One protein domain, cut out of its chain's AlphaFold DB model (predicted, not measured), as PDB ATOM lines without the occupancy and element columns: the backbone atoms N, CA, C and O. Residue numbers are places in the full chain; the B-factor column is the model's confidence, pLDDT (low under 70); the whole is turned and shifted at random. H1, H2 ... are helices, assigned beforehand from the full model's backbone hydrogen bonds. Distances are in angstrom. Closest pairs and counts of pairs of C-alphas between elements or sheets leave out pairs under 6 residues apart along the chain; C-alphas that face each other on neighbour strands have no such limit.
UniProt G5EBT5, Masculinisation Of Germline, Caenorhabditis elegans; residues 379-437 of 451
ATOM      1  N   LYS A 379      44.475  23.984 -22.830       86.96
ATOM      2  CA  LYS A 379      45.662  24.519 -22.133       86.96
ATOM      3  C   LYS A 379      45.552  26.029 -21.924       86.96
ATOM      4  O   LYS A 379      45.650  26.491 -20.798       86.96
ATOM      5  N   TRP A 380      45.232  26.792 -22.971       81.05
ATOM      6  CA  TRP A 380      45.054  28.245 -22.885       81.05
ATOM      7  C   TRP A 380      43.947  28.667 -21.901       81.05
ATOM      8  O   TRP A 380      44.090  29.655 -21.177       81.05
ATOM      9  N   ARG A 381      42.839  27.916 -21.829       80.56
ATOM     10  CA  ARG A 381      41.762  28.163 -20.852       80.56
ATOM     11  C   ARG A 381      42.161  27.767 -19.434       80.56
ATOM     12  O   ARG A 381      41.711  28.421 -18.493       80.56
ATOM     13  N   ASP A 382      42.978  26.734 -19.284       88.96
ATOM     14  CA  ASP A 382      43.479  26.249 -18.000       88.96
ATOM     15  C   ASP A 382      44.556  27.189 -17.438       88.96
ATOM     16  O   ASP A 382      44.408  27.644 -16.307       88.96
ATOM     17  N   GLU A 383      45.524  27.615 -18.255       91.95
ATOM     18  CA  GLU A 383      46.501  28.675 -17.956       91.95
ATOM     19  C   GLU A 383      45.812  29.992 -17.564       91.95
ATOM     20  O   GLU A 383      46.204  30.646 -16.596       91.95
ATOM     21  N   ILE A 384      44.751  30.398 -18.277       89.93
ATOM     22  CA  ILE A 384      43.953  31.577 -17.901       89.93
ATOM     23  C   ILE A 384      43.228  31.357 -16.571       89.93
ATOM     24  O   ILE A 384      43.156  32.287 -15.765       89.93
ATOM     25  N   ARG A 385      42.689  30.159 -16.311       89.53
ATOM     26  CA  ARG A 385      42.017  29.854 -15.040       89.53
ATOM     27  C   ARG A 385      43.008  29.898 -13.883       89.53
ATOM     28  O   ARG A 385      42.728  30.568 -12.896       89.53
ATOM     29  N   GLU A 386      44.166  29.263 -14.023       92.97
ATOM     30  CA  GLU A 386      45.249  29.284 -13.039       92.97
ATOM     31  C   GLU A 386      45.752  30.710 -12.798       92.97
ATOM     32  O   GLU A 386      45.802  31.158 -11.653       92.97
ATOM     33  N   ARG A 387      46.022  31.482 -13.858       91.56
ATOM     34  CA  ARG A 387      46.408  32.899 -13.769       91.56
ATOM     35  C   ARG A 387      45.361  33.752 -13.046       91.56
ATOM     36  O   ARG A 387      45.719  34.649 -12.286       91.56
ATOM     37  N   ASN A 388      44.076  33.502 -13.280       87.47
ATOM     38  CA  ASN A 388      42.997  34.247 -12.634       87.47
ATOM     39  C   ASN A 388      42.780  33.814 -11.175       87.47
ATOM     40  O   ASN A 388      42.508  34.669 -10.338       87.47
ATOM     41  N   VAL A 389      42.945  32.527 -10.848       87.81
ATOM     42  CA  VAL A 389      42.860  32.007  -9.470       87.81
ATOM     43  C   VAL A 389      44.057  32.461  -8.633       87.81
ATOM     44  O   VAL A 389      43.870  32.920  -7.512       87.81
ATOM     45  N   THR A 390      45.274  32.400  -9.176       89.17
ATOM     46  CA  THR A 390      46.487  32.917  -8.515       89.17
ATOM     47  C   THR A 390      46.429  34.431  -8.326       89.17
ATOM     48  O   THR A 390      46.767  34.910  -7.246       89.17
ATOM     49  N   LYS A 391      45.921  35.188  -9.313       90.52
ATOM     50  CA  LYS A 391      45.631  36.620  -9.137       90.52
ATOM     51  C   LYS A 391      44.591  36.858  -8.040       90.52
ATOM     52  O   LYS A 391      44.835  37.690  -7.181       90.52
ATOM     53  N   GLY A 392      43.471  36.133  -8.060       85.52
ATOM     54  CA  GLY A 392      42.393  36.287  -7.079       85.52
ATOM     55  C   GLY A 392      42.858  36.019  -5.649       85.52
ATOM     56  O   GLY A 392      42.617  36.846  -4.781       85.52
ATOM     57  N   ARG A 393      43.615  34.932  -5.430       85.94
ATOM     58  CA  ARG A 393      44.267  34.649  -4.140       85.94
ATOM     59  C   ARG A 393      45.176  35.795  -3.706       85.94
ATOM     60  O   ARG A 393      45.007  36.299  -2.611       85.94
ATOM     61  N   LYS A 394      46.056  36.275  -4.593       87.76
ATOM     62  CA  LYS A 394      46.960  37.389  -4.277       87.76
ATOM     63  C   LYS A 394      46.215  38.688  -3.941       87.76
ATOM     64  O   LYS A 394      46.668  39.420  -3.074       87.76
ATOM     65  N   GLU A 395      45.091  38.967  -4.601       85.24
ATOM     66  CA  GLU A 395      44.233  40.116  -4.277       85.24
ATOM     67  C   GLU A 395      43.493  39.931  -2.938       85.24
ATOM     68  O   GLU A 395      43.345  40.902  -2.204       85.24
ATOM     69  N   ASP A 396      43.077  38.709  -2.588       81.30
ATOM     70  CA  ASP A 396      42.500  38.391  -1.273       81.30
ATOM     71  C   ASP A 396      43.543  38.466  -0.138       81.30
ATOM     72  O   ASP A 396      43.238  38.995   0.932       81.30
ATOM     73  N   ASP A 397      44.767  37.984  -0.371       83.90
ATOM     74  CA  ASP A 397      45.884  38.044   0.579       83.90
ATOM     75  C   ASP A 397      46.337  39.502   0.807       83.90
ATOM     76  O   ASP A 397      46.502  39.928   1.950       83.90
ATOM     77  N   GLU A 398      46.461  40.304  -0.263       85.45
ATOM     78  CA  GLU A 398      46.750  41.746  -0.181       85.45
ATOM     79  C   GLU A 398      45.628  42.521   0.537       85.45
ATOM     80  O   GLU A 398      45.915  43.387   1.363       85.45
ATOM     81  N   GLU A 399      44.354  42.209   0.270       78.38
ATOM     82  CA  GLU A 399      43.217  42.851   0.947       78.38
ATOM     83  C   GLU A 399      43.118  42.460   2.429       78.38
ATOM     84  O   GLU A 399      42.691  43.278   3.247       78.38
ATOM     85  N   LYS A 400      43.548  41.245   2.794       78.40
ATOM     86  CA  LYS A 400      43.676  40.826   4.193       78.40
ATOM     87  C   LYS A 400      44.820  41.560   4.893       78.40
ATOM     88  O   LYS A 400      44.595  42.149   5.943       78.40
ATOM     89  N   GLU A 401      46.014  41.587   4.302       82.70
ATOM     90  CA  GLU A 401      47.152  42.331   4.851       82.70
ATOM     91  C   GLU A 401      46.826  43.819   5.070       82.70
ATOM     92  O   GLU A 401      47.229  44.403   6.074       82.70
ATOM     93  N   GLU A 402      46.109  44.450   4.138       79.59
ATOM     94  CA  GLU A 402      45.707  45.856   4.244       79.59
ATOM     95  C   GLU A 402      44.598  46.070   5.295       79.59
ATOM     96  O   GLU A 402      44.568  47.113   5.953       79.59
ATOM     97  N   ALA A 403      43.720  45.080   5.507       77.31
ATOM     98  CA  ALA A 403      42.749  45.081   6.601       77.31
ATOM     99  C   ALA A 403      43.436  45.003   7.973       77.31
ATOM    100  O   ALA A 403      43.134  45.809   8.855       77.31
ATOM    101  N   ASP A 404      44.394  44.081   8.121       78.33
ATOM    102  CA  ASP A 404      45.168  43.873   9.351       78.33
ATOM    103  C   ASP A 404      46.012  45.120   9.702       78.33
ATOM    104  O   ASP A 404      46.136  45.477  10.873       78.33
ATOM    105  N   LYS A 405      46.538  45.840   8.695       78.83
ATOM    106  CA  LYS A 405      47.300  47.095   8.875       78.83
ATOM    107  C   LYS A 405      46.430  48.301   9.237       78.83
ATOM    108  O   LYS A 405      46.840  49.120  10.058       78.83
ATOM    109  N   ASN A 406      45.261  48.446   8.610       73.42
ATOM    110  CA  ASN A 406      44.439  49.659   8.723       73.42
ATOM    111  C   ASN A 406      43.280  49.547   9.731       73.42
ATOM    112  O   ASN A 406      42.577  50.534   9.948       73.42
ATOM    113  N   GLY A 407      43.016  48.363  10.297       69.95
ATOM    114  CA  GLY A 407      41.883  48.116  11.206       69.95
ATOM    115  C   GLY A 407      40.497  48.227  10.549       69.95
ATOM    116  O   GLY A 407      39.474  48.129  11.222       69.95
ATOM    117  N   TYR A 408      40.450  48.429   9.232       68.59
ATOM    118  CA  TYR A 408      39.241  48.528   8.423       68.59
ATOM    119  C   TYR A 408      39.185  47.313   7.507       68.59
ATOM    120  O   TYR A 408      39.999  47.224   6.597       68.59
ATOM    121  N   ALA A 409      38.238  46.397   7.724       67.55
ATOM    122  CA  ALA A 409      38.076  45.192   6.910       67.55
ATOM    123  C   ALA A 409      37.268  45.485   5.626       67.55
ATOM    124  O   ALA A 409      36.033  45.465   5.677       67.55
ATOM    125  N   PRO A 410      37.898  45.706   4.450       64.46
ATOM    126  CA  PRO A 410      37.155  45.937   3.204       64.46
ATOM    127  C   PRO A 410      36.497  44.626   2.738       64.46
ATOM    128  O   PRO A 410      35.432  44.608   2.114       64.46
ATOM    129  N   SER A 411      37.119  43.523   3.149       71.77
ATOM    130  CA  SER A 411      36.784  42.140   2.897       71.77
ATOM    131  C   SER A 411      35.548  41.652   3.643       71.77
ATOM    132  O   SER A 411      35.068  40.588   3.275       71.77
ATOM    133  N   PHE A 412      34.973  42.380   4.616       79.20
ATOM    134  CA  PHE A 412      33.761  41.922   5.323       79.20
ATOM    135  C   PHE A 412      32.631  41.580   4.340       79.20
ATOM    136  O   PHE A 412      32.106  40.468   4.347       79.20
ATOM    137  N   ILE A 413      32.339  42.491   3.403       81.27
ATOM    138  CA  ILE A 413      31.318  42.271   2.367       81.27
ATOM    139  C   ILE A 413      31.718  41.105   1.449       81.27
ATOM    140  O   ILE A 413      30.871  40.293   1.092       81.27
ATOM    141  N   ARG A 414      33.003  40.974   1.084       77.54
ATOM    142  CA  ARG A 414      33.479  39.871   0.225       77.54
ATOM    143  C   ARG A 414      33.413  38.512   0.917       77.54
ATOM    144  O   ARG A 414      33.097  37.523   0.268       77.54
ATOM    145  N   SER A 415      33.717  38.466   2.211       80.22
ATOM    146  CA  SER A 415      33.678  37.268   3.045       80.22
ATOM    147  C   SER A 415      32.237  36.812   3.230       80.22
ATOM    148  O   SER A 415      31.926  35.670   2.913       80.22
ATOM    149  N   GLN A 416      31.337  37.732   3.591       83.96
ATOM    150  CA  GLN A 416      29.910  37.442   3.715       83.96
ATOM    151  C   GLN A 416      29.291  36.996   2.379       83.96
ATOM    152  O   GLN A 416      28.464  36.089   2.347       83.96
ATOM    153  N   MET A 417      29.725  37.590   1.259       82.35
ATOM    154  CA  MET A 417      29.321  37.175  -0.090       82.35
ATOM    155  C   MET A 417      29.911  35.825  -0.524       82.35
ATOM    156  O   MET A 417      29.294  35.161  -1.354       82.35
ATOM    157  N   ARG A 418      31.079  35.418  -0.003       80.23
ATOM    158  CA  ARG A 418      31.647  34.073  -0.208       80.23
ATOM    159  C   ARG A 418      30.859  33.029   0.578       80.23
ATOM    160  O   ARG A 418      30.334  32.109  -0.032       80.23
ATOM    161  N   GLU A 419      30.681  33.250   1.875       84.04
ATOM    162  CA  GLU A 419      29.894  32.399   2.775       84.04
ATOM    163  C   GLU A 419      28.473  32.159   2.225       84.04
ATOM    164  O   GLU A 419      28.095  31.023   1.945       84.04
ATOM    165  N   ALA A 420      27.747  33.230   1.882       83.47
ATOM    166  CA  ALA A 420      26.415  33.145   1.269       83.47
ATOM    167  C   ALA A 420      26.403  32.551  -0.160       83.47
ATOM    168  O   ALA A 420      25.343  32.216  -0.698       83.47
ATOM    169  N   CYS A 421      27.564  32.438  -0.813       80.38
ATOM    170  CA  CYS A 421      27.709  31.720  -2.075       80.38
ATOM    171  C   CYS A 421      27.964  30.223  -1.852       80.38
ATOM    172  O   CYS A 421      27.526  29.431  -2.687       80.38
ATOM    173  N   ASP A 422      28.628  29.817  -0.772       81.25
ATOM    174  CA  ASP A 422      28.976  28.417  -0.508       81.25
ATOM    175  C   ASP A 422      27.777  27.606   0.023       81.25
ATOM    176  O   ASP A 422      27.595  26.462  -0.396       81.25
ATOM    177  N   ASP A 423      26.843  28.244   0.742       81.01
ATOM    178  CA  ASP A 423      25.479  27.723   0.995       81.01
ATOM    179  C   ASP A 423      24.668  27.461  -0.298       81.01
ATOM    180  O   ASP A 423      23.685  26.704  -0.330       81.01
ATOM    181  N   MET A 424      25.043  28.117  -1.400       80.44
ATOM    182  CA  MET A 424      24.314  28.089  -2.664       80.44
ATOM    183  C   MET A 424      24.917  27.075  -3.635       80.44
ATOM    184  O   MET A 424      25.865  27.366  -4.376       80.44
ATOM    185  N   THR A 425      24.278  25.898  -3.684       85.81
ATOM    186  CA  THR A 425      24.616  24.797  -4.600       85.81
ATOM    187  C   THR A 425      24.846  25.281  -6.034       85.81
ATOM    188  O   THR A 425      24.191  26.211  -6.516       85.81
ATOM    189  N   VAL A 426      25.755  24.610  -6.751       85.68
ATOM    190  CA  VAL A 426      26.120  24.959  -8.136       85.68
ATOM    191  C   VAL A 426      24.881  25.075  -9.030       85.68
ATOM    192  O   VAL A 426      24.798  25.995  -9.842       85.68
ATOM    193  N   GLU A 427      23.879  24.216  -8.832       89.33
ATOM    194  CA  GLU A 427      22.606  24.300  -9.544       89.33
ATOM    195  C   GLU A 427      21.838  25.597  -9.234       89.33
ATOM    196  O   GLU A 427      21.513  26.335 -10.163       89.33
ATOM    197  N   LYS A 428      21.607  25.942  -7.956       87.43
ATOM    198  CA  LYS A 428      20.956  27.211  -7.571       87.43
ATOM    199  C   LYS A 428      21.719  28.418  -8.130       87.43
ATOM    200  O   LYS A 428      21.104  29.365  -8.626       87.43
ATOM    201  N   ARG A 429      23.056  28.368  -8.109       84.46
ATOM    202  CA  ARG A 429      23.953  29.400  -8.656       84.46
ATOM    203  C   ARG A 429      23.779  29.548 -10.178       84.46
ATOM    204  O   ARG A 429      23.641  30.666 -10.674       84.46
ATOM    205  N   LEU A 430      23.696  28.436 -10.915       87.71
ATOM    206  CA  LEU A 430      23.433  28.407 -12.363       87.71
ATOM    207  C   LEU A 430      22.004  28.846 -12.719       87.71
ATOM    208  O   LEU A 430      21.832  29.636 -13.647       87.71
ATOM    209  N   GLN A 431      20.985  28.397 -11.980       89.63
ATOM    210  CA  GLN A 431      19.595  28.830 -12.168       89.63
ATOM    211  C   GLN A 431      19.440  30.340 -11.919       89.63
ATOM    212  O   GLN A 431      18.782  31.029 -12.702       89.63
ATOM    213  N   SER A 432      20.071  30.869 -10.866       86.51
ATOM    214  CA  SER A 432      20.084  32.304 -10.563       86.51
ATOM    215  C   SER A 432      20.763  33.105 -11.678       86.51
ATOM    216  O   SER A 432      20.183  34.067 -12.182       86.51
ATOM    217  N   ASN A 433      21.930  32.651 -12.154       85.32
ATOM    218  CA  ASN A 433      22.631  33.269 -13.281       85.32
ATOM    219  C   ASN A 433      21.782  33.242 -14.568       85.32
ATOM    220  O   ASN A 433      21.613  34.276 -15.205       85.32
ATOM    221  N   LYS A 434      21.142  32.109 -14.900       87.87
ATOM    222  CA  LYS A 434      20.206  31.998 -16.036       87.87
ATOM    223  C   LYS A 434      19.080  33.037 -15.939       87.87
ATOM    224  O   LYS A 434      18.862  33.777 -16.895       87.87
ATOM    225  N   ARG A 435      18.423  33.160 -14.778       85.83
ATOM    226  CA  ARG A 435      17.373  34.172 -14.532       85.83
ATOM    227  C   ARG A 435      17.919  35.607 -14.583       85.83
ATOM    228  O   ARG A 435      17.228  36.506 -15.050       85.83
ATOM    229  N   GLY A 436      19.140  35.846 -14.103       85.83
ATOM    230  CA  GLY A 436      19.826  37.141 -14.185       85.83
ATOM    231  C   GLY A 436      20.106  37.555 -15.628       85.83
ATOM    232  O   GLY A 436      19.704  38.637 -16.044       85.83
ATOM    233  N   VAL A 437      20.701  36.655 -16.410       82.68
ATOM    234  CA  VAL A 437      20.986  36.828 -17.840       82.68
ATOM    235  C   VAL A 437      19.701  37.030 -18.647       82.68
ATOM    236  O   VAL A 437      19.651  37.945 -19.459       82.68
TER     237      VAL A 437
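This is residues 379 to 437 of the 451 residues of the protein "Masculinisation Of Germline" of Caenorhabditis elegans (UniProt G5EBT5). An open V of helices: the long helix H1 makes one arm, and after a tight turn at residues 407 to 411 the shorter H2 folds back from its end as part of the other arm, with H3 turned steeply off at the far end of H2. The parts hardly meet, and residues 379 to 395 of H1 stick out free. The printed part has 59 residues, with three named helices in the order H1, H2, H3 and no named strand; its class is all helix. It is loose, with a radius of gyration of the C-alphas of 14.9 A, and spans 39 by 31 by 18 A.

H1, residues 379 to 406, touches no helix. It is apart from H2, residues 412 to 422, although a tight link of five residues joins them. It is also apart from H3, residues 426 to 437. H2 and H3 are close but not clearly touching, with one pair of C-alphas within 8 A, those of Cys 421 and Arg 429, 7.9 A apart. Their lines stand at a steep tilt of 67 degrees, and they run opposite ways. In H1, H2 and H3 every O i to N i+4 pair is within hydrogen-bond range.

H1 is 39.8 A long from C-alpha 379 at (45.662, 24.519, -22.133) to C-alpha 406 at (44.439, 49.659, 8.723). H2 measures 15.5 A between C-alphas 412 and 422. H3 measures 16.2 A from C-alpha 426 to C-alpha 437 at (20.986, 36.828, -17.840).

The two C-alphas farthest apart are those of Lys 379 and Gly 407, at 41.0 A. The printed part has no cut, and both links are tight. The mean pLDDT of the printed part is 82.9, and residues 407 to 410 are under 70.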